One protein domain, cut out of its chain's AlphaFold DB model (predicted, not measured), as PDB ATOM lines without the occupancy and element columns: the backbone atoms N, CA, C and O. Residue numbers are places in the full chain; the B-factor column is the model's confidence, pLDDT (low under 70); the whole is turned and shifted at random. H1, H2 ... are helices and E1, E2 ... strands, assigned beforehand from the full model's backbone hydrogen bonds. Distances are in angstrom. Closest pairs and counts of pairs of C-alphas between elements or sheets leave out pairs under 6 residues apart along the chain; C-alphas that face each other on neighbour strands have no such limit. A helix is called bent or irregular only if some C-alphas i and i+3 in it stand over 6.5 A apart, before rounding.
ATOM      1  N   GLN A   4       2.897  40.694 -55.788       78.94
ATOM      2  CA  GLN A   4       4.358  40.759 -55.728       78.94
ATOM      3  C   GLN A   4       4.858  42.139 -55.283       78.94
ATOM      4  O   GLN A   4       5.681  42.227 -54.372       78.94
ATOM      5  N   ASP A   5       4.324  43.213 -55.874       78.00
ATOM      6  CA  ASP A   5       4.670  44.589 -55.488       78.00
ATOM      7  C   ASP A   5       4.230  44.873 -54.050       78.00
ATOM      8  O   ASP A   5       4.936  45.524 -53.280       78.00
ATOM      9  N   SER A   6       3.069  44.328 -53.675       82.12
ATOM     10  CA  SER A   6       2.525  44.445 -52.324       82.12
ATOM     11  C   SER A   6       3.452  43.801 -51.291       82.12
ATOM     12  O   SER A   6       3.633  44.362 -50.216       82.12
ATOM     13  N   LEU A   7       4.068  42.660 -51.619       85.44
ATOM     14  CA  LEU A   7       4.926  41.910 -50.703       85.44
ATOM     15  C   LEU A   7       6.220  42.659 -50.347       85.44
ATOM     16  O   LEU A   7       6.607  42.680 -49.181       85.44
ATOM     17  N   LEU A   8       6.883  43.292 -51.321       87.06
ATOM     18  CA  LEU A   8       8.087  44.087 -51.043       87.06
ATOM     19  C   LEU A   8       7.744  45.416 -50.371       87.06
ATOM     20  O   LEU A   8       8.397  45.785 -49.399       87.06
ATOM     21  N   ALA A   9       6.670  46.082 -50.810       86.50
ATOM     22  CA  ALA A   9       6.180  47.293 -50.154       86.50
ATOM     23  C   ALA A   9       5.833  47.047 -48.674       86.50
ATOM     24  O   ALA A   9       6.015  47.930 -47.837       86.50
ATOM     25  N   GLN A  10       5.390  45.833 -48.334       87.31
ATOM     26  CA  GLN A  10       5.096  45.435 -46.961       87.31
ATOM     27  C   GLN A  10       6.326  45.490 -46.041       87.31
ATOM     28  O   GLN A  10       6.180  45.823 -44.866       87.31
ATOM     29  N   LEU A  11       7.529  45.204 -46.557       84.50
ATOM     30  CA  LEU A  11       8.783  45.291 -45.795       84.50
ATOM     31  C   LEU A  11       9.243  46.734 -45.563       84.50
ATOM     32  O   LEU A  11      10.016  47.001 -44.648       84.50
ATOM     33  N   ASP A  12       8.786  47.661 -46.401       85.38
ATOM     34  CA  ASP A  12       9.139  49.074 -46.305       85.38
ATOM     35  C   ASP A  12       8.145  49.884 -45.466       85.38
ATOM     36  O   ASP A  12       8.439  51.024 -45.094       85.38
ATOM     37  N   ARG A  13       7.006  49.281 -45.116       87.38
ATOM     38  CA  ARG A  13       5.923  49.908 -44.358       87.38
ATOM     39  C   ARG A  13       6.283  50.173 -42.898       87.38
ATOM     40  O   ARG A  13       6.007  51.259 -42.394       87.38
ATOM     41  N   TYR A  14       6.865  49.185 -42.223       90.19
ATOM     42  CA  TYR A  14       7.000  49.203 -40.771       90.19
ATOM     43  C   TYR A  14       8.391  49.634 -40.303       90.19
ATOM     44  O   TYR A  14       9.414  49.357 -40.933       90.19
ATOM     45  N   TRP A  15       8.417  50.292 -39.145       88.31
ATOM     46  CA  TRP A  15       9.642  50.749 -38.492       88.31
ATOM     47  C   TRP A  15       9.634  50.405 -37.007       88.31
ATOM     48  O   TRP A  15       8.647  50.659 -36.330       88.31
ATOM     49  N   GLU A  16      10.737  49.899 -36.469       87.62
ATOM     50  CA  GLU A  16      10.904  49.702 -35.030       87.62
ATOM     51  C   GLU A  16      11.567  50.926 -34.389       87.62
ATOM     52  O   GLU A  16      12.584  51.433 -34.868       87.62
ATOM     53  N   CYS A  17      11.012  51.407 -33.276       85.62
ATOM     54  CA  CYS A  17      11.685  52.388 -32.428       85.62
ATOM     55  C   CYS A  17      12.577  51.695 -31.397       85.62
ATOM     56  O   CYS A  17      12.065  50.957 -30.567       85.62
ATOM     57  N   PHE A  18      13.876  51.998 -31.342       83.88
ATOM     58  CA  PHE A  18      14.773  51.352 -30.368       83.88
ATOM     59  C   PHE A  18      14.538  51.778 -28.915       83.88
ATOM     60  O   PHE A  18      14.888  51.044 -27.997       83.88
ATOM     61  N   ALA A  19      13.917  52.939 -28.687       83.81
ATOM     62  CA  ALA A  19      13.602  53.390 -27.336       83.81
ATOM     63  C   ALA A  19      12.421  52.608 -26.744       83.81
ATOM     64  O   ALA A  19      12.564  51.915 -25.738       83.81
ATOM     65  N   CYS A  20      11.249  52.694 -27.379       82.75
ATOM     66  CA  CYS A  20      10.049  52.042 -26.860       82.75
ATOM     67  C   CYS A  20       9.812  50.640 -27.417       82.75
ATOM     68  O   CYS A  20       8.945  49.957 -26.898       82.75
ATOM     69  N   GLY A  21      10.540  50.199 -28.445       81.94
ATOM     70  CA  GLY A  21      10.391  48.898 -29.107       81.94
ATOM     71  C   GLY A  21       9.092  48.715 -29.903       81.94
ATOM     72  O   GLY A  21       8.843  47.624 -30.407       81.94
ATOM     73  N   ARG A  22       8.231  49.734 -30.008       88.12
ATOM     74  CA  ARG A  22       6.999  49.627 -30.801       88.12
ATOM     75  C   ARG A  22       7.310  49.631 -32.294       88.12
ATOM     76  O   ARG A  22       8.204  50.352 -32.748       88.12
ATOM     77  N   ILE A  23       6.525  48.850 -33.032       90.88
ATOM     78  CA  ILE A  23       6.487  48.867 -34.487       90.88
ATOM     79  C   ILE A  23       5.498  49.942 -34.927       90.88
ATOM     80  O   ILE A  23       4.332  49.932 -34.534       90.88
ATOM     81  N   ILE A  24       5.994  50.882 -35.717       88.12
ATOM     82  CA  ILE A  24       5.296  52.071 -36.179       88.12
ATOM     83  C   ILE A  24       4.865  51.846 -37.624       88.12
ATOM     84  O   ILE A  24       5.684  51.512 -38.484       88.12
ATOM     85  N   ASP A  25       3.583  52.080 -37.873       89.94
ATOM     86  CA  ASP A  25       2.960  52.101 -39.194       89.94
ATOM     87  C   ASP A  25       2.510  53.526 -39.516       89.94
ATOM     88  O   ASP A  25       1.340  53.883 -39.382       89.94
ATOM     89  N   ASP A  26       3.465  54.382 -39.867       81.69
ATOM     90  CA  ASP A  26       3.185  55.777 -40.189       81.69
ATOM     91  C   ASP A  26       3.834  56.139 -41.524       81.69
ATOM     92  O   ASP A  26       5.057  56.214 -41.657       81.69
ATOM     93  N   LYS A  27       2.989  56.395 -42.526       77.31
ATOM     94  CA  LYS A  27       3.414  56.791 -43.875       77.31
ATOM     95  C   LYS A  27       4.181  58.111 -43.883       77.31
ATOM     96  O   LYS A  27       5.081  58.281 -44.705       77.31
ATOM     97  N   ASN A  28       3.839  59.046 -42.997       76.62
ATOM     98  CA  ASN A  28       4.541  60.322 -42.886       76.62
ATOM     99  C   ASN A  28       5.932  60.108 -42.294       76.62
ATOM    100  O   ASN A  28       6.905  60.661 -42.809       76.62
ATOM    101  N   LEU A  29       6.035  59.253 -41.272       74.81
ATOM    102  CA  LEU A  29       7.318  58.849 -40.705       74.81
ATOM    103  C   LEU A  29       8.177  58.107 -41.737       74.81
ATOM    104  O   LEU A  29       9.346  58.449 -41.894       74.81
ATOM    105  N   ALA A  30       7.608  57.149 -42.473       75.00
ATOM    106  CA  ALA A  30       8.318  56.406 -43.511       75.00
ATOM    107  C   ALA A  30       8.889  57.347 -44.582       75.00
ATOM    108  O   ALA A  30      10.091  57.324 -44.840       75.00
ATOM    109  N   LYS A  31       8.062  58.261 -45.108       75.81
ATOM    110  CA  LYS A  31       8.494  59.269 -46.086       75.81
ATOM    111  C   LYS A  31       9.588  60.185 -45.530       75.81
ATOM    112  O   LYS A  31      10.543  60.502 -46.239       75.81
ATOM    113  N   ALA A  32       9.462  60.619 -44.276       75.38
ATOM    114  CA  ALA A  32      10.446  61.486 -43.635       75.38
ATOM    115  C   ALA A  32      11.791  60.772 -43.416       75.38
ATOM    116  O   ALA A  32      12.839  61.359 -43.680       75.38
ATOM    117  N   LEU A  33      11.773  59.503 -42.995       73.81
ATOM    118  CA  LEU A  33      12.977  58.690 -42.792       73.81
ATOM    119  C   LEU A  33      13.668  58.320 -44.116       73.81
ATOM    120  O   LEU A  33      14.896  58.298 -44.177       73.81
ATOM    121  N   GLU A  34      12.899  58.075 -45.179       73.06
ATOM    122  CA  GLU A  34      13.424  57.812 -46.526       73.06
ATOM    123  C   GLU A  34      14.070  59.055 -47.144       73.06
ATOM    124  O   GLU A  34      15.192  58.985 -47.641       73.06
ATOM    125  N   THR A  35      13.404  60.212 -47.049       71.50
ATOM    126  CA  THR A  35      13.917  61.492 -47.582       71.50
ATOM    127  C   THR A  35      15.235  61.893 -46.926       71.50
ATOM    128  O   THR A  35      16.078  62.542 -47.539       71.50
ATOM    129  N   ALA A  36      15.415  61.511 -45.668       66.44
ATOM    130  CA  ALA A  36      16.537  61.938 -44.862       66.44
ATOM    131  C   ALA A  36      17.731  60.958 -44.872       66.44
ATOM    132  O   ALA A  36      18.672  61.142 -44.104       66.44
ATOM    133  N   GLY A  37      17.731  59.964 -45.771       57.03
ATOM    134  CA  GLY A  37      18.934  59.196 -46.113       57.03
ATOM    135  C   GLY A  37      19.181  57.910 -45.320       57.03
ATOM    136  O   GLY A  37      20.331  57.508 -45.223       57.03
ATOM    137  N   MET A  38      18.129  57.254 -44.806       54.09
ATOM    138  CA  MET A  38      18.169  55.963 -44.090       54.09
ATOM    139  C   MET A  38      19.186  55.872 -42.938       54.09
ATOM    140  O   MET A  38      20.358  55.575 -43.125       54.09
ATOM    141  N   GLY A  39      18.657  55.926 -41.714       48.00
ATOM    142  CA  GLY A  39      19.330  55.388 -40.535       48.00
ATOM    143  C   GLY A  39      20.309  56.359 -39.878       48.00
ATOM    144  O   GLY A  39      21.184  56.922 -40.514       48.00
ATOM    145  N   TRP A  40      20.182  56.476 -38.556       42.16
ATOM    146  CA  TRP A  40      21.129  57.148 -37.661       42.16
ATOM    147  C   TRP A  40      21.176  58.683 -37.797       42.16
ATOM    148  O   TRP A  40      21.908  59.245 -38.598       42.16
ATOM    149  N   GLY A  41      20.420  59.375 -36.931       46.78
ATOM    150  CA  GLY A  41      20.687  60.790 -36.620       46.78
ATOM    151  C   GLY A  41      19.548  61.793 -36.813       46.78
ATOM    152  O   GLY A  41      19.774  62.990 -36.660       46.78
ATOM    153  N   LEU A  42      18.320  61.366 -37.115       57.38
ATOM    154  CA  LEU A  42      17.222  62.315 -37.313       57.38
ATOM    155  C   LEU A  42      16.383  62.496 -36.057       57.38
ATOM    156  O   LEU A  42      15.758  61.559 -35.564       57.38
ATOM    157  N   ASN A  43      16.298  63.753 -35.622       66.00
ATOM    158  CA  ASN A  43      15.454  64.275 -34.544       66.00
ATOM    159  C   ASN A  43      13.934  64.103 -34.786       66.00
ATOM    160  O   ASN A  43      13.148  64.864 -34.223       66.00
ATOM    161  N   ILE A  44      13.496  63.146 -35.614       77.44
ATOM    162  CA  ILE A  44      12.081  62.820 -35.799       77.44
ATOM    163  C   ILE A  44      11.641  61.989 -34.584       77.44
ATOM    164  O   ILE A  44      12.107  60.850 -34.427       77.44
ATOM    165  N   PRO A  45      10.780  62.531 -33.705       82.25
ATOM    166  CA  PRO A  45      10.344  61.823 -32.512       82.25
ATOM    167  C   PRO A  45       9.497  60.606 -32.892       82.25
ATOM    168  O   PRO A  45       8.762  60.608 -33.876       82.25
ATOM    169  N   CYS A  46       9.616  59.538 -32.112       82.81
ATOM    170  CA  CYS A  46       8.688  58.419 -32.183       82.81
ATOM    171  C   CYS A  46       7.272  58.920 -31.842       82.81
ATOM    172  O   CYS A  46       7.122  59.548 -30.794       82.81
ATOM    173  N   PRO A  47       6.243  58.630 -32.659       85.56
ATOM    174  CA  PRO A  47       4.874  59.055 -32.361       85.56
ATOM    175  C   PRO A  47       4.328  58.411 -31.079       85.56
ATOM    176  O   PRO A  47       3.458  58.979 -30.432       85.56
ATOM    177  N   GLU A  48       4.883  57.265 -30.675       86.25
ATOM    178  CA  GLU A  48       4.430  56.515 -29.503       86.25
ATOM    179  C   GLU A  48       5.059  56.986 -28.184       86.25
ATOM    180  O   GLU A  48       4.392  57.016 -27.159       86.25
ATOM    181  N   CYS A  49       6.357  57.317 -28.178       85.94
ATOM    182  CA  CYS A  49       7.093  57.637 -26.942       85.94
ATOM    183  C   CYS A  49       7.825  58.984 -26.965       85.94
ATOM    184  O   CYS A  49       8.545  59.309 -26.026       85.94
ATOM    185  N   GLY A  50       7.736  59.744 -28.058       85.81
ATOM    186  CA  GLY A  50       8.438  61.019 -28.232       85.81
ATOM    187  C   GLY A  50       9.954  60.906 -28.425       85.81
ATOM    188  O   GLY A  50      10.600  61.894 -28.776       85.81
ATOM    189  N   SER A  51      10.545  59.719 -28.246       84.19
ATOM    190  CA  SER A  51      11.994  59.551 -28.313       84.19
ATOM    191  C   SER A  51      12.562  59.826 -29.709       84.19
ATOM    192  O   SER A  51      12.043  59.368 -30.734       84.19
ATOM    193  N   LYS A  52      13.686  60.542 -29.729       81.50
ATOM    194  CA  LYS A  52      14.490  60.832 -30.923       81.50
ATOM    195  C   LYS A  52      15.592  59.793 -31.164       81.50
ATOM    196  O   LYS A  52      16.419  59.983 -32.048       81.50
ATOM    197  N   THR A  53      15.605  58.697 -30.398       72.25
ATOM    198  CA  THR A  53      16.518  57.568 -30.624       72.25
ATOM    199  C   THR A  53      16.319  56.968 -32.022       72.25
ATOM    200  O   THR A  53      15.251  57.105 -32.642       72.25
ATOM    201  N   SER A  54      17.365  56.289 -32.500       74.06
ATOM    202  CA  SER A  54      17.405  55.554 -33.762       74.06
ATOM    203  C   SER A  54      16.198  54.628 -33.960       74.06
ATOM    204  O   SER A  54      15.615  54.091 -33.013       74.06
ATOM    205  N   LYS A  55      15.823  54.474 -35.230       76.75
ATOM    206  CA  LYS A  55      14.747  53.607 -35.715       76.75
ATOM    207  C   LYS A  55      15.315  52.725 -36.824       76.75
ATOM    208  O   LYS A  55      16.158  53.202 -37.587       76.75
ATOM    209  N   SER A  56      14.854  51.486 -36.931       83.75
ATOM    210  CA  SER A  56      15.220  50.561 -38.014       83.75
ATOM    211  C   SER A  56      13.981  50.108 -38.778       83.75
ATOM    212  O   SER A  56      12.861  50.207 -38.277       83.75
ATOM    213  N   LYS A  57      14.165  49.623 -40.009       86.69
ATOM    214  CA  LYS A  57      13.084  48.954 -40.743       86.69
ATOM    215  C   LYS A  57      12.677  47.675 -40.001       86.69
ATOM    216  O   LYS A  57      13.529  46.981 -39.447       86.69
ATOM    217  N   PHE A  58      11.380  47.381 -40.023       88.06
ATOM    218  CA  PHE A  58      10.820  46.106 -39.595       88.06
ATOM    219  C   PHE A  58      10.068  45.472 -40.776       88.06
ATOM    220  O   PHE A  58       9.280  46.163 -41.419       88.06
ATOM    221  N   PRO A  59      10.238  44.171 -41.061       88.62
ATOM    222  CA  PRO A  59      11.197  43.245 -40.458       88.62
ATOM    223  C   PRO A  59      12.653  43.657 -40.726       88.62
ATOM    224  O   PRO A  59      12.920  44.478 -41.603       88.62
ATOM    225  N   ASP A  60      13.590  43.063 -39.984       85.69
ATOM    226  CA  ASP A  60      15.027  43.287 -40.178       85.69
ATOM    227  C   ASP A  60      15.458  43.062 -41.644       85.69
ATOM    228  O   ASP A  60      14.902  42.212 -42.352       85.69
ATOM    229  N   ALA A  61      16.479  43.796 -42.095       86.31
ATOM    230  CA  ALA A  61      16.988  43.741 -43.466       86.31
ATOM    231  C   ALA A  61      17.345  42.315 -43.934       86.31
ATOM    232  O   ALA A  61      17.234  42.025 -45.128       86.31
ATOM    233  N   ARG A  62      17.676  41.397 -43.014       88.00
ATOM    234  CA  ARG A  62      17.907  39.969 -43.295       88.00
ATOM    235  C   ARG A  62      16.722  39.258 -43.952       88.00
ATOM    236  O   ARG A  62      16.918  38.255 -44.631       88.00
ATOM    237  N   PHE A  63      15.496  39.757 -43.769       90.75
ATOM    238  CA  PHE A  63      14.299  39.188 -44.393       90.75
ATOM    239  C   PHE A  63      14.124  39.628 -45.848       90.75
ATOM    240  O   PHE A  63      13.463  38.924 -46.610       90.75
ATOM    241  N   ARG A  64      14.721  40.744 -46.280       91.62
ATOM    242  CA  ARG A  64      14.522  41.255 -47.644       91.62
ATOM    243  C   ARG A  64      14.926  40.247 -48.734       91.62
ATOM    244  O   ARG A  64      14.080  39.981 -49.588       91.62
ATOM    245  N   PRO A  65      16.102  39.586 -48.676       94.44
ATOM    246  CA  PRO A  65      16.471  38.575 -49.670       94.44
ATOM    247  C   PRO A  65      15.477  37.407 -49.767       94.44
ATOM    248  O   PRO A  65      15.236  36.881 -50.854       94.44
ATOM    249  N   LEU A  66      14.865  37.006 -48.645       94.88
ATOM    250  CA  LEU A  66      13.858  35.942 -48.614       94.88
ATOM    251  C   LEU A  66      12.601  36.339 -49.408       94.88
ATOM    252  O   LEU A  66      12.078  35.541 -50.188       94.88
ATOM    253  N   PHE A  67      12.128  37.571 -49.230       94.94
ATOM    254  CA  PHE A  67      10.925  38.080 -49.891       94.94
ATOM    255  C   PHE A  67      11.185  38.392 -51.372       94.94
ATOM    256  O   PHE A  67      10.356  38.064 -52.218       94.94
ATOM    257  N   GLU A  68      12.362  38.924 -51.717       95.06
ATOM    258  CA  GLU A  68      12.797  39.090 -53.112       95.06
ATOM    259  C   GLU A  68      12.865  37.743 -53.843       95.06
ATOM    260  O   GLU A  68      12.377  37.610 -54.970       95.06
ATOM    261  N   MET A  69      13.396  36.707 -53.183       96.56
ATOM    262  CA  MET A  69      13.390  35.346 -53.719       96.56
ATOM    263  C   MET A  69      11.963  34.825 -53.922       96.56
ATOM    264  O   MET A  69      11.683  34.179 -54.933       96.56
ATOM    265  N   MET A  70      11.047  35.119 -52.994       96.62
ATOM    266  CA  MET A  70       9.639  34.729 -53.105       96.62
ATOM    267  C   MET A  70       8.961  35.386 -54.313       96.62
ATOM    268  O   MET A  70       8.293  34.693 -55.084       96.62
ATOM    269  N   VAL A  71       9.200  36.683 -54.535       95.50
ATOM    270  CA  VAL A  71       8.727  37.415 -55.723       95.50
ATOM    271  C   VAL A  71       9.287  36.800 -57.000       95.50
ATOM    272  O   VAL A  71       8.523  36.465 -57.906       95.50
ATOM    273  N   LYS A  72      10.602  36.562 -57.057       96.12
ATOM    274  CA  LYS A  72      11.249  35.925 -58.212       96.12
ATOM    275  C   LYS A  72      10.666  34.538 -58.501       96.12
ATOM    276  O   LYS A  72      10.393  34.210 -59.653       96.12
ATOM    277  N   CYS A  73      10.438  33.717 -57.475       96.06
ATOM    278  CA  CYS A  73       9.822  32.398 -57.638       96.06
ATOM    279  C   CYS A  73       8.376  32.491 -58.136       96.06
ATOM    280  O   CYS A  73       7.969  31.665 -58.950       96.06
ATOM    281  N   SER A  74       7.617  33.488 -57.675       95.25
ATOM    282  CA  SER A  74       6.252  33.746 -58.140       95.25
ATOM    283  C   SER A  74       6.217  34.131 -59.621       95.25
ATOM    284  O   SER A  74       5.431  33.559 -60.368       95.25
ATOM    285  N   GLN A  75       7.104  35.029 -60.061       94.38
ATOM    286  CA  GLN A  75       7.217  35.450 -61.467       94.38
ATOM    287  C   GLN A  75       7.612  34.299 -62.401       94.38
ATOM    288  O   GLN A  75       7.240  34.286 -63.568       94.38
ATOM    289  N   LEU A  76       8.364  33.327 -61.883       94.94
ATOM    290  CA  LEU A  76       8.748  32.105 -62.594       94.94
ATOM    291  C   LEU A  76       7.728  30.963 -62.430       94.94
ATOM    292  O   LEU A  76       8.044  29.824 -62.779       94.94
ATOM    293  N   GLU A  77       6.562  31.240 -61.837       93.75
ATOM    294  CA  GLU A  77       5.477  30.281 -61.585       93.75
ATOM    295  C   GLU A  77       5.932  29.028 -60.806       93.75
ATOM    296  O   GLU A  77       5.435  27.912 -60.968       93.75
ATOM    297  N   ARG A  78       6.911  29.190 -59.908       93.88
ATOM    298  CA  ARG A  78       7.454  28.110 -59.071       93.88
ATOM    299  C   ARG A  78       6.654  27.971 -57.778       93.88
ATOM    300  O   ARG A  78       7.177  28.221 -56.694       93.88
ATOM    301  N   ALA A  79       5.400  27.533 -57.889       94.50
ATOM    302  CA  ALA A  79       4.447  27.486 -56.774       94.50
ATOM    303  C   ALA A  79       4.984  26.814 -55.500       94.50
ATOM    304  O   ALA A  79       4.870  27.374 -54.412       94.50
ATOM    305  N   ILE A  80       5.644  25.657 -55.626       95.12
ATOM    306  CA  ILE A  80       6.218  24.960 -54.466       95.12
ATOM    307  C   ILE A  80       7.277  25.796 -53.738       95.12
ATOM    308  O   ILE A  80       7.314  25.797 -52.509       95.12
ATOM    309  N   LEU A  81       8.110  26.540 -54.472       96.62
ATOM    310  CA  LEU A  81       9.119  27.402 -53.860       96.62
ATOM    311  C   LEU A  81       8.451  28.564 -53.125       96.62
ATOM    312  O   LEU A  81       8.844  28.861 -52.004       96.62
ATOM    313  N   VAL A  82       7.400  29.161 -53.695       97.44
ATOM    314  CA  VAL A  82       6.638  30.228 -53.025       97.44
ATOM    315  C   VAL A  82       6.013  29.719 -51.718       97.44
ATOM    316  O   VAL A  82       6.159  30.368 -50.687       97.44
ATOM    317  N   LEU A  83       5.391  28.532 -51.723       97.31
ATOM    318  CA  LEU A  83       4.819  27.912 -50.517       97.31
ATOM    319  C   LEU A  83       5.878  27.650 -49.433       97.31
ATOM    320  O   LEU A  83       5.631  27.908 -48.254       97.31
ATOM    321  N   ILE A  84       7.052  27.136 -49.821       97.44
ATOM    322  CA  ILE A  84       8.171  26.898 -48.898       97.44
ATOM    323  C   ILE A  84       8.648  28.221 -48.303       97.44
ATOM    324  O   ILE A  84       8.699  28.346 -47.084       97.44
ATOM    325  N   LEU A  85       8.934  29.218 -49.143       97.75
ATOM    326  CA  LEU A  85       9.459  30.512 -48.708       97.75
ATOM    327  C   LEU A  85       8.467  31.256 -47.803       97.75
ATOM    328  O   LEU A  85       8.887  31.876 -46.830       97.75
ATOM    329  N   ALA A  86       7.162  31.168 -48.075       97.75
ATOM    330  CA  ALA A  86       6.135  31.779 -47.232       97.75
ATOM    331  C   ALA A  86       6.070  31.131 -45.836       97.75
ATOM    332  O   ALA A  86       5.937  31.831 -44.834       97.75
ATOM    333  N   GLN A  87       6.223  29.805 -45.750       97.12
ATOM    334  CA  GLN A  87       6.353  29.109 -44.463       97.12
ATOM    335  C   GLN A  87       7.646  29.511 -43.754       97.12
ATOM    336  O   GLN A  87       7.598  29.879 -42.587       97.12
ATOM    337  N   THR A  88       8.778  29.520 -44.460       96.12
ATOM    338  CA  THR A  88      10.065  29.955 -43.905       96.12
ATOM    339  C   THR A  88       9.984  31.374 -43.342       96.12
ATOM    340  O   THR A  88      10.461  31.603 -42.238       96.12
ATOM    341  N   ALA A  89       9.321  32.310 -44.030       96.00
ATOM    342  CA  ALA A  89       9.124  33.670 -43.529       96.00
ATOM    343  C   ALA A  89       8.369  33.685 -42.191       96.00
ATOM    344  O   ALA A  89       8.814  34.332 -41.242       96.00
ATOM    345  N   PHE A  90       7.271  32.930 -42.088       96.50
ATOM    346  CA  PHE A  90       6.521  32.795 -40.840       96.50
ATOM    347  C   PHE A  90       7.361  32.186 -39.715       96.50
ATOM    348  O   PHE A  90       7.333  32.687 -38.593       96.50
ATOM    349  N   GLU A  91       8.116  31.125 -40.002       95.06
ATOM    350  CA  GLU A  91       8.959  30.445 -39.015       95.06
ATOM    351  C   GLU A  91      10.106  31.335 -38.523       95.06
ATOM    352  O   GLU A  91      10.325  31.441 -37.321       95.06
ATOM    353  N   SER A  92      10.789  32.041 -39.422       93.81
ATOM    354  CA  SER A  92      11.878  32.952 -39.061       93.81
ATOM    355  C   SER A  92      11.391  34.192 -38.296       93.81
ATOM    356  O   SER A  92      12.101  34.720 -37.433       93.81
ATOM    357  N   MET A  93      10.173  34.673 -38.566       94.44
ATOM    358  CA  MET A  93       9.573  35.741 -37.758       94.44
ATOM    359  C   MET A  93       9.089  35.232 -36.397       94.44
ATOM    360  O   MET A  93       9.224  35.957 -35.413       94.44
ATOM    361  N   LEU A  94       8.624  33.979 -36.311       94.94
ATOM    362  CA  LEU A  94       8.342  33.322 -35.032       94.94
ATOM    363  C   LEU A  94       9.594  33.256 -34.158       94.94
ATOM    364  O   LEU A  94       9.505  33.522 -32.965       94.94
ATOM    365  N   ASP A  95      10.749  32.954 -34.750       93.00
ATOM    366  CA  ASP A  95      12.026  32.936 -34.030       93.00
ATOM    367  C   ASP A  95      12.396  34.318 -33.508       93.00
ATOM    368  O   ASP A  95      12.674  34.475 -32.324       93.00
ATOM    369  N   SER A  96      12.283  35.343 -34.354       91.44
ATOM    370  CA  SER A  96      12.498  36.734 -33.926       91.44
ATOM    371  C   SER A  96      11.552  37.132 -32.782       91.44
ATOM    372  O   SER A  96      11.959  37.813 -31.844       91.44
ATOM    373  N   PHE A  97      10.290  36.694 -32.835       92.44
ATOM    374  CA  PHE A  97       9.314  36.942 -31.774       92.44
ATOM    375  C   PHE A  97       9.647  36.190 -30.480       92.44
ATOM    376  O   PHE A  97       9.468  36.736 -29.396       92.44
ATOM    377  N   LEU A  98      10.148  34.958 -30.574       93.38
ATOM    378  CA  LEU A  98      10.603  34.192 -29.415       93.38
ATOM    379  C   LEU A  98      11.796  34.852 -28.729       93.38
ATOM    380  O   LEU A  98      11.759  34.988 -27.508       93.38
ATOM    381  N   CYS A  99      12.794  35.309 -29.493       90.25
ATOM    382  CA  CYS A  99      13.896  36.107 -28.950       90.25
ATOM    383  C   CYS A  99      13.342  37.317 -28.196       90.25
ATOM    384  O   CYS A  99      13.614  37.480 -27.016       90.25
ATOM    385  N   ARG A 100      12.425  38.067 -28.818       87.94
ATOM    386  CA  ARG A 100      11.788  39.227 -28.185       87.94
ATOM    387  C   ARG A 100      11.074  38.887 -26.872       87.94
ATOM    388  O   ARG A 100      11.154  39.659 -25.921       87.94
ATOM    389  N   LEU A 101      10.351  37.767 -26.808       90.69
ATOM    390  CA  LEU A 101       9.696  37.322 -25.574       90.69
ATOM    391  C   LEU A 101      10.715  36.985 -24.480       90.69
ATOM    392  O   LEU A 101      10.509  37.371 -23.334       90.69
ATOM    393  N   LEU A 102      11.796  36.290 -24.833       90.44
ATOM    394  CA  LEU A 102      12.865  35.933 -23.902       90.44
ATOM    395  C   LEU A 102      13.614  37.175 -23.399       90.44
ATOM    396  O   LEU A 102      13.818  37.303 -22.193       90.44
ATOM    397  N   ASP A 103      13.920  38.123 -24.285       85.69
ATOM    398  CA  ASP A 103      14.551  39.399 -23.936       85.69
ATOM    399  C   ASP A 103      13.694  40.181 -22.932       85.69
ATOM    400  O   ASP A 103      14.193  40.716 -21.944       85.69
ATOM    401  N   ASN A 104      12.371  40.214 -23.132       83.88
ATOM    402  CA  ASN A 104      11.451  40.866 -22.196       83.88
ATOM    403  C   ASN A 104      11.394  40.173 -20.824       83.88
ATOM    404  O   ASN A 104      11.044  40.809 -19.833       83.88
ATOM    405  N   MET A 105      11.738  38.887 -20.759       85.44
ATOM    406  CA  MET A 105      11.871  38.135 -19.510       85.44
ATOM    407  C   MET A 105      13.278  38.247 -18.903       85.44
ATOM    408  O   MET A 105      13.579  37.534 -17.948       85.44
ATOM    409  N   ASN A 106      14.128  39.140 -19.430       85.44
ATOM    410  CA  ASN A 106      15.532  39.308 -19.050       85.44
ATOM    411  C   ASN A 106      16.346  38.011 -19.188       85.44
ATOM    412  O   ASN A 106      17.241  37.739 -18.386       85.44
ATOM    413  N   CYS A 107      16.019  37.183 -20.185       87.69
ATOM    414  CA  CYS A 107      16.858  36.046 -20.531       87.69
ATOM    415  C   CYS A 107      18.213  36.567 -21.048       87.69
ATOM    416  O   CYS A 107      18.213  37.427 -21.928       87.69
ATOM    417  N   PRO A 108      19.351  36.083 -20.518       88.88
ATOM    418  CA  PRO A 108      20.669  36.483 -21.001       88.88
ATOM    419  C   PRO A 108      20.843  36.238 -22.507       88.88
ATOM    420  O   PRO A 108      20.449  35.185 -23.016       88.88
ATOM    421  N   GLU A 109      21.441  37.202 -23.213       86.19
ATOM    422  CA  GLU A 109      21.586  37.182 -24.680       86.19
ATOM    423  C   GLU A 109      22.354  35.953 -25.197       86.19
ATOM    424  O   GLU A 109      22.103  35.492 -26.307       86.19
ATOM    425  N   ASP A 110      23.255  35.387 -24.395       90.19
ATOM    426  CA  ASP A 110      24.011  34.168 -24.702       90.19
ATOM    427  C   ASP A 110      23.170  32.886 -24.571       90.19
ATOM    428  O   ASP A 110      23.445  31.889 -25.239       90.19
ATOM    429  N   ILE A 111      22.107  32.913 -23.763       89.81
ATOM    430  CA  ILE A 111      21.197  31.779 -23.544       89.81
ATOM    431  C   ILE A 111      20.064  31.760 -24.577       89.81
ATOM    432  O   ILE A 111      19.558  30.687 -24.921       89.81
ATOM    433  N   VAL A 112      19.652  32.922 -25.095       88.69
ATOM    434  CA  VAL A 112      18.546  33.022 -26.063       88.69
ATOM    435  C   VAL A 112      18.756  32.102 -27.282       88.69
ATOM    436  O   VAL A 112      17.848  31.304 -27.545       88.69
ATOM    437  N   PRO A 113      19.918  32.108 -27.974       87.69
ATOM    438  CA  PRO A 113      20.188  31.202 -29.092       87.69
ATOM    439  C   PRO A 113      20.097  29.722 -28.704       87.69
ATOM    440  O   PRO A 113      19.445  28.945 -29.398       87.69
ATOM    441  N   GLU A 114      20.664  29.344 -27.553       90.06
ATOM    442  CA  GLU A 114      20.652  27.967 -27.035       90.06
ATOM    443  C   GLU A 114      19.231  27.440 -26.801       90.06
ATOM    444  O   GLU A 114      18.934  26.264 -27.039       90.06
ATOM    445  N   ILE A 115      18.322  28.305 -26.340       90.25
ATOM    446  CA  ILE A 115      16.907  27.961 -26.198       90.25
ATOM    447  C   ILE A 115      16.262  27.843 -27.577       90.25
ATOM    448  O   ILE A 115      15.610  26.833 -27.854       90.25
ATOM    449  N   THR A 116      16.422  28.848 -28.443       88.12
ATOM    450  CA  THR A 116      15.741  28.880 -29.744       88.12
ATOM    451  C   THR A 116      16.180  27.748 -30.670       88.12
ATOM    452  O   THR A 116      15.328  27.159 -31.338       88.12
ATOM    453  N   ASP A 117      17.452  27.347 -30.634       87.12
ATOM    454  CA  ASP A 117      18.000  26.261 -31.458       87.12
ATOM    455  C   ASP A 117      17.439  24.886 -31.065       87.12
ATOM    456  O   ASP A 117      17.255  24.002 -31.907       87.12
ATOM    457  N   ARG A 118      17.071  24.703 -29.791       89.69
ATOM    458  CA  ARG A 118      16.407  23.477 -29.312       89.69
ATOM    459  C   ARG A 118      14.944  23.393 -29.742       89.69
ATOM    460  O   ARG A 118      14.352  22.309 -29.722       89.69
ATOM    461  N   LEU A 119      14.338  24.501 -30.166       90.62
ATOM    462  CA  LEU A 119      12.953  24.557 -30.633       90.62
ATOM    463  C   LEU A 119      12.871  24.239 -32.134       90.62
ATOM    464  O   LEU A 119      12.412  25.037 -32.942       90.62
ATOM    465  N   TYR A 120      13.259  23.021 -32.509       84.12
ATOM    466  CA  TYR A 120      13.467  22.590 -33.900       84.12
ATOM    467  C   TYR A 120      12.241  22.637 -34.832       84.12
ATOM    468  O   TYR A 120      12.384  22.504 -36.045       84.12
ATOM    469  N   ASN A 121      11.018  22.762 -34.312       89.38
ATOM    470  CA  ASN A 121       9.824  22.815 -35.153       89.38
ATOM    471  C   ASN A 121       8.773  23.791 -34.620       89.38
ATOM    472  O   ASN A 121       8.672  24.052 -33.421       89.38
ATOM    473  N   VAL A 122       7.917  24.253 -35.530       91.69
ATOM    474  CA  VAL A 122       6.841  25.217 -35.260       91.69
ATOM    475  C   VAL A 122       5.904  24.790 -34.133       91.69
ATOM    476  O   VAL A 122       5.477  25.620 -33.337       91.69
ATOM    477  N   ARG A 123       5.584  23.495 -34.017       92.06
ATOM    478  CA  ARG A 123       4.693  23.001 -32.958       92.06
ATOM    479  C   ARG A 123       5.346  23.149 -31.584       92.06
ATOM    480  O   ARG A 123       4.668  23.574 -30.650       92.06
ATOM    481  N   THR A 124       6.632  22.830 -31.464       93.75
ATOM    482  CA  THR A 124       7.395  23.032 -30.226       93.75
ATOM    483  C   THR A 124       7.508  24.523 -29.906       93.75
ATOM    484  O   THR A 124       7.219  24.912 -28.778       93.75
ATOM    485  N   LYS A 125       7.793  25.372 -30.906       95.25
ATOM    486  CA  LYS A 125       7.806  26.840 -30.759       95.25
ATOM    487  C   LYS A 125       6.465  27.382 -30.248       95.25
ATOM    488  O   LYS A 125       6.437  28.151 -29.297       95.25
ATOM    489  N   PHE A 126       5.334  26.927 -30.792       94.81
ATOM    490  CA  PHE A 126       4.001  27.316 -30.306       94.81
ATOM    491  C   PHE A 126       3.726  26.859 -28.874       94.81
ATOM    492  O   PHE A 126       3.107  27.593 -28.103       94.81
ATOM    493  N   GLY A 127       4.167  25.649 -28.518       94.69
ATOM    494  CA  GLY A 127       4.101  25.157 -27.144       94.69
ATOM    495  C   GLY A 127       4.897  26.046 -26.191       94.69
ATOM    496  O   GLY A 127       4.399  26.389 -25.122       94.69
ATOM    497  N   PHE A 128       6.077  26.485 -26.627       95.00
ATOM    498  CA  PHE A 128       6.938  27.366 -25.854       95.00
ATOM    499  C   PHE A 128       6.357  28.781 -25.706       95.00
ATOM    500  O   PHE A 128       6.272  29.292 -24.594       95.00
ATOM    501  N   VAL A 129       5.814  29.378 -26.775       94.25
ATOM    502  CA  VAL A 129       5.058  30.645 -26.674       94.25
ATOM    503  C   VAL A 129       3.943  30.527 -25.633       94.25
ATOM    504  O   VAL A 129       3.761  31.429 -24.816       94.25
ATOM    505  N   LYS A 130       3.215  29.403 -25.617       94.94
ATOM    506  CA  LYS A 130       2.160  29.170 -24.625       94.94
ATOM    507  C   LYS A 130       2.710  29.088 -23.202       94.94
ATOM    508  O   LYS A 130       2.070  29.626 -22.305       94.94
ATOM    509  N   SER A 131       3.857  28.445 -22.976       93.44
ATOM    510  CA  SER A 131       4.461  28.415 -21.638       93.44
ATOM    511  C   SER A 131       4.936  29.790 -21.172       93.44
ATOM    512  O   SER A 131       4.822  30.072 -19.986       93.44
ATOM    513  N   LEU A 132       5.409  30.651 -22.081       91.06
ATOM    514  CA  LEU A 132       5.864  32.003 -21.731       91.06
ATOM    515  C   LEU A 132       4.702  32.980 -21.503       91.06
ATOM    516  O   LEU A 132       4.741  33.802 -20.596       91.06
ATOM    517  N   THR A 133       3.655  32.902 -22.326       91.00
ATOM    518  CA  THR A 133       2.581  33.916 -22.371       91.00
ATOM    519  C   THR A 133       1.263  33.465 -21.739       91.00
ATOM    520  O   THR A 133       0.324  34.254 -21.640       91.00
ATOM    521  N   GLY A 134       1.134  32.182 -21.393       93.56
ATOM    522  CA  GLY A 134      -0.113  31.559 -20.938       93.56
ATOM    523  C   GLY A 134      -1.164  31.333 -22.037       93.56
ATOM    524  O   GLY A 134      -2.150  30.634 -21.796       93.56
ATOM    525  N   LYS A 135      -0.965  31.866 -23.250       94.56
ATOM    526  CA  LYS A 135      -1.926  31.814 -24.365       94.56
ATOM    527  C   LYS A 135      -1.346  31.103 -25.580       94.56
ATOM    528  O   LYS A 135      -0.153  31.170 -25.862       94.56
ATOM    529  N   LYS A 136      -2.190  30.414 -26.348       93.81
ATOM    530  CA  LYS A 136      -1.753  29.844 -27.634       93.81
ATOM    531  C   LYS A 136      -1.515  30.970 -28.639       93.81
ATOM    532  O   LYS A 136      -2.280  31.926 -28.668       93.81
ATOM    533  N   ILE A 137      -0.555  30.808 -29.553       92.25
ATOM    534  CA  ILE A 137      -0.284  31.811 -30.602       92.25
ATOM    535  C   ILE A 137      -1.542  32.198 -31.403       92.25
ATOM    536  O   ILE A 137      -1.745  33.369 -31.689       92.25
ATOM    537  N   GLY A 138      -2.436  31.244 -31.692       93.19
ATOM    538  CA  GLY A 138      -3.699  31.518 -32.389       93.19
ATOM    539  C   GLY A 138      -4.751  32.246 -31.539       93.19
ATOM    540  O   GLY A 138      -5.634  32.900 -32.080       93.19
ATOM    541  N   GLU A 139      -4.677  32.154 -30.209       95.00
ATOM    542  CA  GLU A 139      -5.473  33.000 -29.304       95.00
ATOM    543  C   GLU A 139      -4.892  34.413 -29.284       95.00
ATOM    544  O   GLU A 139      -5.627  35.373 -29.481       95.00
ATOM    545  N   ILE A 140      -3.568  34.535 -29.162       94.31
ATOM    546  CA  ILE A 140      -2.874  35.825 -29.188       94.31
ATOM    547  C   ILE A 140      -3.157  36.569 -30.494       94.31
ATOM    548  O   ILE A 140      -3.501  37.743 -30.432       94.31
ATOM    549  N   ALA A 141      -3.035  35.893 -31.642       94.75
ATOM    550  CA  ALA A 141      -3.289  36.452 -32.968       94.75
ATOM    551  C   ALA A 141      -4.736  36.952 -33.115       94.75
ATOM    552  O   ALA A 141      -4.951  38.064 -33.590       94.75
ATOM    553  N   ARG A 142      -5.723  36.179 -32.640       95.50
ATOM    554  CA  ARG A 142      -7.130  36.608 -32.599       95.50
ATOM    555  C   ARG A 142      -7.333  37.850 -31.740       95.50
ATOM    556  O   ARG A 142      -7.967  38.791 -32.198       95.50
ATOM    557  N   ASP A 143      -6.727  37.892 -30.554       94.19
ATOM    558  CA  ASP A 143      -6.809  39.048 -29.651       94.19
ATOM    559  C   ASP A 143      -6.245  40.342 -30.276       94.19
ATOM    560  O   ASP A 143      -6.522  41.426 -29.771       94.19
ATOM    561  N   ILE A 144      -5.417  40.245 -31.325       93.19
ATOM    562  CA  ILE A 144      -4.867  41.392 -32.071       93.19
ATOM    563  C   ILE A 144      -5.453  41.536 -33.485       93.19
ATOM    564  O   ILE A 144      -4.897  42.265 -34.301       93.19
ATOM    565  N   GLY A 145      -6.571  40.864 -33.781       95.00
ATOM    566  CA  GLY A 145      -7.337  41.042 -35.023       95.00
ATOM    567  C   GLY A 145      -6.966  40.112 -36.185       95.00
ATOM    568  O   GLY A 145      -7.468  40.291 -37.293       95.00
ATOM    569  N   PHE A 146      -6.124  39.099 -35.970       95.00
ATOM    570  CA  PHE A 146      -5.690  38.149 -37.004       95.00
ATOM    571  C   PHE A 146      -6.381  36.791 -36.836       95.00
ATOM    572  O   PHE A 146      -5.766  35.812 -36.409       95.00
ATOM    573  N   GLU A 147      -7.667  36.720 -37.185       92.75
ATOM    574  CA  GLU A 147      -8.508  35.552 -36.885       92.75
ATOM    575  C   GLU A 147      -8.089  34.269 -37.611       92.75
ATOM    576  O   GLU A 147      -7.936  33.220 -36.986       92.75
ATOM    577  N   ASN A 148      -7.805  34.373 -38.909       93.06
ATOM    578  CA  ASN A 148      -7.634  33.204 -39.781       93.06
ATOM    579  C   ASN A 148      -6.164  32.908 -40.109       93.06
ATOM    580  O   ASN A 148      -5.867  32.112 -41.001       93.06
ATOM    581  N   ILE A 149      -5.206  33.559 -39.438       94.31
ATOM    582  CA  ILE A 149      -3.789  33.442 -39.823       94.31
ATOM    583  C   ILE A 149      -3.245  32.024 -39.615       94.31
ATOM    584  O   ILE A 149      -2.467  31.530 -40.428       94.31
ATOM    585  N   MET A 150      -3.712  31.337 -38.570       95.06
ATOM    586  CA  MET A 150      -3.323  29.956 -38.287       95.06
ATOM    587  C   MET A 150      -3.956  28.956 -39.253       95.06
ATOM    588  O   MET A 150      -3.330  27.951 -39.588       95.06
ATOM    589  N   GLU A 151      -5.171  29.231 -39.722       95.50
ATOM    590  CA  GLU A 151      -5.831  28.434 -40.758       95.50
ATOM    591  C   GLU A 151      -5.068  28.561 -42.076       95.50
ATOM    592  O   GLU A 151      -4.622  27.551 -42.615       95.50
ATOM    593  N   ARG A 152      -4.760  29.794 -42.502       96.25
ATOM    594  CA  ARG A 152      -3.936  30.069 -43.693       96.25
ATOM    595  C   ARG A 152      -2.551  29.425 -43.613       96.25
ATOM    596  O   ARG A 152      -2.079  28.845 -44.590       96.25
ATOM    597  N   PHE A 153      -1.901  29.478 -42.448       96.50
ATOM    598  CA  PHE A 153      -0.633  28.778 -42.221       96.50
ATOM    599  C   PHE A 153      -0.775  27.268 -42.467       96.50
ATOM    600  O   PHE A 153       0.071  26.669 -43.136       96.50
ATOM    601  N   ASN A 154      -1.841  26.652 -41.948       95.50
ATOM    602  CA  ASN A 154      -2.099  25.226 -42.119       95.50
ATOM    603  C   ASN A 154      -2.471  24.866 -43.563       95.50
ATOM    604  O   ASN A 154      -2.039  23.818 -44.032       95.50
ATOM    605  N   GLU A 155      -3.201  25.720 -44.281       95.94
ATOM    606  CA  GLU A 155      -3.527  25.539 -45.703       95.94
ATOM    607  C   GLU A 155      -2.263  25.524 -46.572       95.94
ATOM    608  O   GLU A 155      -2.014  24.556 -47.296       95.94
ATOM    609  N   VAL A 156      -1.407  26.544 -46.430       96.62
ATOM    610  CA  VAL A 156      -0.112  26.629 -47.125       96.62
ATOM    611  C   VAL A 156       0.749  25.405 -46.798       96.62
ATOM    612  O   VAL A 156       1.321  24.771 -47.693       96.62
ATOM    613  N   ARG A 157       0.809  25.020 -45.518       95.00
ATOM    614  CA  ARG A 157       1.543  23.837 -45.058       95.00
ATOM    615  C   ARG A 157       0.988  22.542 -45.650       95.00
ATOM    616  O   ARG A 157       1.775  21.681 -46.045       95.00
ATOM    617  N   ALA A 158      -0.331  22.384 -45.703       93.44
ATOM    618  CA  ALA A 158      -0.989  21.199 -46.239       93.44
ATOM    619  C   ALA A 158      -0.703  21.044 -47.734       93.44
ATOM    620  O   ALA A 158      -0.288  19.968 -48.158       93.44
ATOM    621  N   LYS A 159      -0.809  22.127 -48.515       93.44
ATOM    622  CA  LYS A 159      -0.464  22.139 -49.945       93.44
ATOM    623  C   LYS A 159       0.999  21.793 -50.191       93.44
ATOM    624  O   LYS A 159       1.294  20.901 -50.987       93.44
ATOM    625  N   ARG A 160       1.912  22.426 -49.446       93.44
ATOM    626  CA  ARG A 160       3.347  22.110 -49.489       93.44
ATOM    627  C   ARG A 160       3.594  20.627 -49.203       93.44
ATOM    628  O   ARG A 160       4.278  19.960 -49.970       93.44
ATOM    629  N   ASN A 161       3.041  20.108 -48.110       91.38
ATOM    630  CA  ASN A 161       3.256  18.723 -47.695       91.38
ATOM    631  C   ASN A 161       2.631  17.721 -48.676       91.38
ATOM    632  O   ASN A 161       3.252  16.703 -48.967       91.38
ATOM    633  N   SER A 162       1.444  18.015 -49.210       89.50
ATOM    634  CA  SER A 162       0.811  17.207 -50.255       89.50
ATOM    635  C   SER A 162       1.740  17.099 -51.460       89.50
ATOM    636  O   SER A 162       2.062  15.995 -51.891       89.50
ATOM    637  N   PHE A 163       2.272  18.222 -51.944       89.94
ATOM    638  CA  PHE A 163       3.214  18.197 -53.055       89.94
ATOM    639  C   PHE A 163       4.496  17.412 -52.717       89.94
ATOM    640  O   PHE A 163       4.892  16.528 -53.465       89.94
ATOM    641  N   LEU A 164       5.129  17.671 -51.569       87.88
ATOM    642  CA  LEU A 164       6.403  17.028 -51.211       87.88
ATOM    643  C   LEU A 164       6.296  15.514 -50.969       87.88
ATOM    644  O   LEU A 164       7.254  14.792 -51.234       87.88
ATOM    645  N   HIS A 165       5.166  15.029 -50.450       83.12
ATOM    646  CA  HIS A 165       5.024  13.632 -50.024       83.12
ATOM    647  C   HIS A 165       4.132  12.783 -50.930       83.12
ATOM    648  O   HIS A 165       4.233  11.558 -50.900       83.12
ATOM    649  N   THR A 166       3.245  13.402 -51.710       71.31
ATOM    650  CA  THR A 166       2.229  12.677 -52.489       71.31
ATOM    651  C   THR A 166       2.222  13.008 -53.978       71.31
ATOM    652  O   THR A 166       1.526  12.313 -54.718       71.31
ATOM    653  N   ALA A 167       3.009  13.988 -54.449       60.53
ATOM    654  CA  ALA A 167       3.010  14.369 -55.862       60.53
ATOM    655  C   ALA A 167       3.477  13.211 -56.755       60.53
ATOM    656  O   ALA A 167       4.668  12.966 -56.944       60.53
ATOM    657  N   ARG A 168       2.507  12.512 -57.351       54.22
ATOM    658  CA  ARG A 168       2.728  11.586 -58.467       54.22
ATOM    659  C   ARG A 168       2.576  12.281 -59.830       54.22
ATOM    660  O   ARG A 168       2.911  11.671 -60.839       54.22
ATOM    661  N   VAL A 169       2.113  13.542 -59.893       48.75
ATOM    662  CA  VAL A 169       1.877  14.281 -61.154       48.75
ATOM    663  C   VAL A 169       2.131  15.796 -60.998       48.75
ATOM    664  O   VAL A 169       1.794  16.398 -59.989       48.75
ATOM    665  N   LYS A 170       2.663  16.437 -62.050       52.06
ATOM    666  CA  LYS A 170       2.968  17.884 -62.205       52.06
ATOM    667  C   LYS A 170       1.810  18.888 -61.962       52.06
ATOM    668  O   LYS A 170       2.042  20.078 -62.135       52.06
ATOM    669  N   LYS A 171       0.583  18.453 -61.641       56.28
ATOM    670  CA  LYS A 171      -0.650  19.275 -61.702       56.28
ATOM    671  C   LYS A 171      -1.216  19.752 -60.352       56.28
ATOM    672  O   LYS A 171      -2.266  20.382 -60.354       56.28
ATOM    673  N   ASP A 172      -0.548  19.500 -59.228       74.81
ATOM    674  CA  ASP A 172      -1.166  19.720 -57.905       74.81
ATOM    675  C   ASP A 172      -1.117  21.163 -57.381       74.81
ATOM    676  O   ASP A 172      -1.820  21.477 -56.420       74.81
ATOM    677  N   LEU A 173      -0.308  22.037 -57.986       89.44
ATOM    678  CA  LEU A 173      -0.162  23.424 -57.550       89.44
ATOM    679  C   LEU A 173      -0.546  24.393 -58.666       89.44
ATOM    680  O   LEU A 173      -0.079  24.255 -59.798       89.44
ATOM    681  N   THR A 174      -1.378  25.373 -58.334       91.25
ATOM    682  CA  THR A 174      -1.925  26.359 -59.273       91.25
ATOM    683  C   THR A 174      -1.408  27.768 -58.985       91.25
ATOM    684  O   THR A 174      -0.730  28.025 -57.987       91.25
ATOM    685  N   GLN A 175      -1.762  28.715 -59.858       92.62
ATOM    686  CA  GLN A 175      -1.516  30.136 -59.615       92.62
ATOM    687  C   GLN A 175      -2.236  30.641 -58.353       92.62
ATOM    688  O   GLN A 175      -1.712  31.505 -57.649       92.62
ATOM    689  N   ASP A 176      -3.390  30.064 -58.010       94.19
ATOM    690  CA  ASP A 176      -4.109  30.410 -56.780       94.19
ATOM    691  C   ASP A 176      -3.308  30.021 -55.533       94.19
ATOM    692  O   ASP A 176      -3.305  30.761 -54.550       94.19
ATOM    693  N   ASP A 177      -2.560  28.911 -55.584       95.12
ATOM    694  CA  ASP A 177      -1.672  28.513 -54.488       95.12
ATOM    695  C   ASP A 177      -0.521  29.517 -54.295       95.12
ATOM    696  O   ASP A 177      -0.142  29.811 -53.158       95.12
ATOM    697  N   ILE A 178      -0.006  30.102 -55.386       95.62
ATOM    698  CA  ILE A 178       0.976  31.201 -55.330       95.62
ATOM    699  C   ILE A 178       0.350  32.435 -54.678       95.62
ATOM    700  O   ILE A 178       0.923  32.985 -53.739       95.62
ATOM    701  N   ILE A 179      -0.826  32.864 -55.142       95.50
ATOM    702  CA  ILE A 179      -1.513  34.057 -54.622       95.50
ATOM    703  C   ILE A 179      -1.824  33.896 -53.130       95.50
ATOM    704  O   ILE A 179      -1.585  34.814 -52.342       95.50
ATOM    705  N   MET A 180      -2.317  32.726 -52.722       96.31
ATOM    706  CA  MET A 180      -2.554  32.384 -51.320       96.31
ATOM    707  C   MET A 180      -1.269  32.502 -50.491       96.31
ATOM    708  O   MET A 180      -1.286  33.128 -49.430       96.31
ATOM    709  N   ALA A 181      -0.156  31.939 -50.969       97.25
ATOM    710  CA  ALA A 181       1.125  31.978 -50.268       97.25
ATOM    711  C   ALA A 181       1.665  33.408 -50.108       97.25
ATOM    712  O   ALA A 181       2.110  33.773 -49.021       97.25
ATOM    713  N   LEU A 182       1.571  34.236 -51.155       96.44
ATOM    714  CA  LEU A 182       1.975  35.645 -51.102       96.44
ATOM    715  C   LEU A 182       1.109  36.441 -50.115       96.44
ATOM    716  O   LEU A 182       1.638  37.164 -49.274       96.44
ATOM    717  N   LYS A 183      -0.217  36.256 -50.149       95.62
ATOM    718  CA  LYS A 183      -1.142  36.891 -49.191       95.62
ATOM    719  C   LYS A 183      -0.855  36.464 -47.754       95.62
ATOM    720  O   LYS A 183      -0.923  37.287 -46.842       95.62
ATOM    721  N   PHE A 184      -0.524  35.191 -47.547       97.00
ATOM    722  CA  PHE A 184      -0.102  34.680 -46.247       97.00
ATOM    723  C   PHE A 184       1.218  35.317 -45.782       97.00
ATOM    724  O   PHE A 184       1.317  35.713 -44.621       97.00
ATOM    725  N   ALA A 185       2.200  35.485 -46.672       96.75
ATOM    726  CA  ALA A 185       3.462  36.149 -46.351       96.75
ATOM    727  C   ALA A 185       3.266  37.632 -45.977       96.75
ATOM    728  O   ALA A 185       3.829  38.078 -44.980       96.75
ATOM    729  N   CYS A 186       2.408  38.378 -46.685       95.12
ATOM    730  CA  CYS A 186       2.061  39.751 -46.290       95.12
ATOM    731  C   CYS A 186       1.407  39.794 -44.900       95.12
ATOM    732  O   CYS A 186       1.857  40.527 -44.022       95.12
ATOM    733  N   ALA A 187       0.395  38.949 -44.677       95.25
ATOM    734  CA  ALA A 187      -0.305  38.878 -43.394       95.25
ATOM    735  C   ALA A 187       0.613  38.434 -42.241       95.25
ATOM    736  O   ALA A 187       0.372  38.786 -41.090       95.25
ATOM    737  N   THR A 188       1.668  37.675 -42.543       96.31
ATOM    738  CA  THR A 188       2.710  37.301 -41.581       96.31
ATOM    739  C   THR A 188       3.478  38.535 -41.104       96.31
ATOM    740  O   THR A 188       3.631  38.709 -39.899       96.31
ATOM    741  N   VAL A 189       3.903  39.421 -42.013       95.62
ATOM    742  CA  VAL A 189       4.583  40.676 -41.636       95.62
ATOM    743  C   VAL A 189       3.685  41.519 -40.728       95.62
ATOM    744  O   VAL A 189       4.130  41.968 -39.672       95.62
ATOM    745  N   ASP A 190       2.417  41.686 -41.110       95.25
ATOM    746  CA  ASP A 190       1.427  42.444 -40.336       95.25
ATOM    747  C   ASP A 190       1.207  41.848 -38.936       95.25
ATOM    748  O   ASP A 190       1.210  42.573 -37.939       95.25
ATOM    749  N   LEU A 191       1.064  40.520 -38.850       95.81
ATOM    750  CA  LEU A 191       0.903  39.813 -37.582       95.81
ATOM    751  C   LEU A 191       2.085  40.095 -36.654       95.81
ATOM    752  O   LEU A 191       1.887  40.446 -35.491       95.81
ATOM    753  N   TYR A 192       3.313  39.920 -37.144       95.12
ATOM    754  CA  TYR A 192       4.494  40.074 -36.299       95.12
ATOM    755  C   TYR A 192       4.769  41.532 -35.937       95.12
ATOM    756  O   TYR A 192       5.201  41.780 -34.815       95.12
ATOM    757  N   ALA A 193       4.425  42.493 -36.797       93.88
ATOM    758  CA  ALA A 193       4.444  43.908 -36.433       93.88
ATOM    759  C   ALA A 193       3.536  44.178 -35.217       93.88
ATOM    760  O   ALA A 193       3.963  44.771 -34.222       93.88
ATOM    761  N   ALA A 194       2.303  43.662 -35.249       93.62
ATOM    762  CA  ALA A 194       1.349  43.802 -34.152       93.62
ATOM    763  C   ALA A 194       1.780  43.043 -32.879       93.62
ATOM    764  O   ALA A 194       1.659  43.573 -31.771       93.62
ATOM    765  N   LEU A 195       2.328  41.829 -33.014       92.94
ATOM    766  CA  LEU A 195       2.856  41.052 -31.886       92.94
ATOM    767  C   LEU A 195       4.024  41.764 -31.195       92.94
ATOM    768  O   LEU A 195       4.048  41.835 -29.966       92.94
ATOM    769  N   PHE A 196       4.967  42.311 -31.964       90.75
ATOM    770  CA  PHE A 196       6.125  43.024 -31.422       90.75
ATOM    771  C   PHE A 196       5.706  44.272 -30.645       90.75
ATOM    772  O   PHE A 196       6.225  44.507 -29.552       90.75
ATOM    773  N   SER A 197       4.732  45.028 -31.160       88.75
ATOM    774  CA  SER A 197       4.167  46.175 -30.447       88.75
ATOM    775  C   SER A 197       3.456  45.759 -29.157       88.75
ATOM    776  O   SER A 197       3.716  46.348 -28.109       88.75
ATOM    777  N   LYS A 198       2.614  44.713 -29.194       87.69
ATOM    778  CA  LYS A 198       1.858  44.236 -28.021       87.69
ATOM    779  C   LYS A 198       2.760  43.713 -26.907       87.69
ATOM    780  O   LYS A 198       2.562  44.044 -25.744       87.69
ATOM    781  N   TYR A 199       3.743  42.885 -27.244       81.31
ATOM    782  CA  TYR A 199       4.570  42.219 -26.236       81.31
ATOM    783  C   TYR A 199       5.747  43.058 -25.763       81.31
ATOM    784  O   TYR A 199       6.532  42.587 -24.954       81.31
ATOM    785  N   ARG A 200       5.873  44.313 -26.190       71.62
ATOM    786  CA  ARG A 200       6.891  45.208 -25.639       71.62
ATOM    787  C   ARG A 200       6.511  45.818 -24.285       71.62
ATOM    788  O   ARG A 200       7.395  46.193 -23.526       71.62
ATOM    789  N   GLU A 201       5.225  45.866 -23.945       56.69
ATOM    790  CA  GLU A 201       4.726  46.460 -22.692       56.69
ATOM    791  C   GLU A 201       5.067  45.648 -21.427       56.69
ATOM    792  O   GLU A 201       4.760  46.071 -20.319       56.69
TER     793      GLU A 201
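Overview. This is residues 4 to 201 of the 214 residues of an uncharacterized protein of bacterium (UniProt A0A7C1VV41). Two long helices, H4 and H9, run side by side as the core of a four-helix bundle with H1 and H3; H8 packs on H4 and H9 at a slant, and H5, H6 and H7 gather round the other part of this pair. Beyond H1 and H3 lies a small lobe with the two-strand sheet E1 - E2, H2 and the long loop of residues 36 to 54. The 198 printed residues hold, in order, H1 E1 H2 E2 H3 H4 H5 H6 H7 H8 H9; the sheet is antiparallel and the class mostly helix. The whole is compact, with a radius of gyration of the C-alphas of 17.9 A and spans of 58 by 40 by 30 A.

Along the chain. Find C-alpha 4 at (4.358, 40.759, -55.728), where H1, residues 4 to 13, begins. Next come E1, residues 14 to 17, H2, 27 to 35, and E2, 55 to 58. H3, 61 to 75, is 22.1 A long and only just irregular: C-alphas 62 and 65 are 6.7 A apart. From C-alpha 79 at (4.447, 27.486, -56.774), H4 runs 37.7 A to residue 104. Read on through H5, 111 to 118, H6, 122 to 133, H7, 137 to 143, and H8, 149 to 166, 25.1 A long. H9, 175 to 201, runs 40.9 A to C-alpha 201 at (4.726, 46.460, -22.692).

Arrangement. Start at the hub, H4, which touches H9 at a shallow tilt of 5 degrees, the same way; their closest C-alphas, Ala 86 and Ala 185, are 5.2 A apart. H3 and H4 form a helical hairpin, closest at C-alphas Met 70 and Val 82, 5.4 A. H1 touches H3, with C-alphas Gln 4 and Val 71 closest at 5.5 A, while H1 and H4 are apart. H8 touches H4 at a steep tilt of 47 degrees, closest at C-alphas Leu 83 and Arg 160, 6.1 A. H5 touches H4 at C-alphas Val 112 and Cys 99, 6.3 A; H6 touches it at Val 122 and Glu 91, 6.8 A. H7 only just touches H6, with 3 pairs of C-alphas within 8 A, closest Ile 137 and Phe 126, 6.2 A. H1 and H2 only just touch, and only at their ends, closest at C-alphas Arg 13 and Ala 30, 7.0 A. Between E1 and E2, look for N 16 and O 56 at 2.8 A. Each O i to N i+4 pair is within hydrogen-bond range in H2, H4, H6, H7 and H8, against 4 of 6 in H1, 9 of 11 in H3, 3 of 4 in H5 and 22 of 23 in H9.

Size, cuts and confidence. The farthest C-alphas, Asn 43 and Arg 168, are 59.2 A apart. The printed part has no cut; H2 to E2 is the long link. Residues 165 to 170 stand free. pLDDT is under 70 at residues 36 to 43, 167 to 171 and 201.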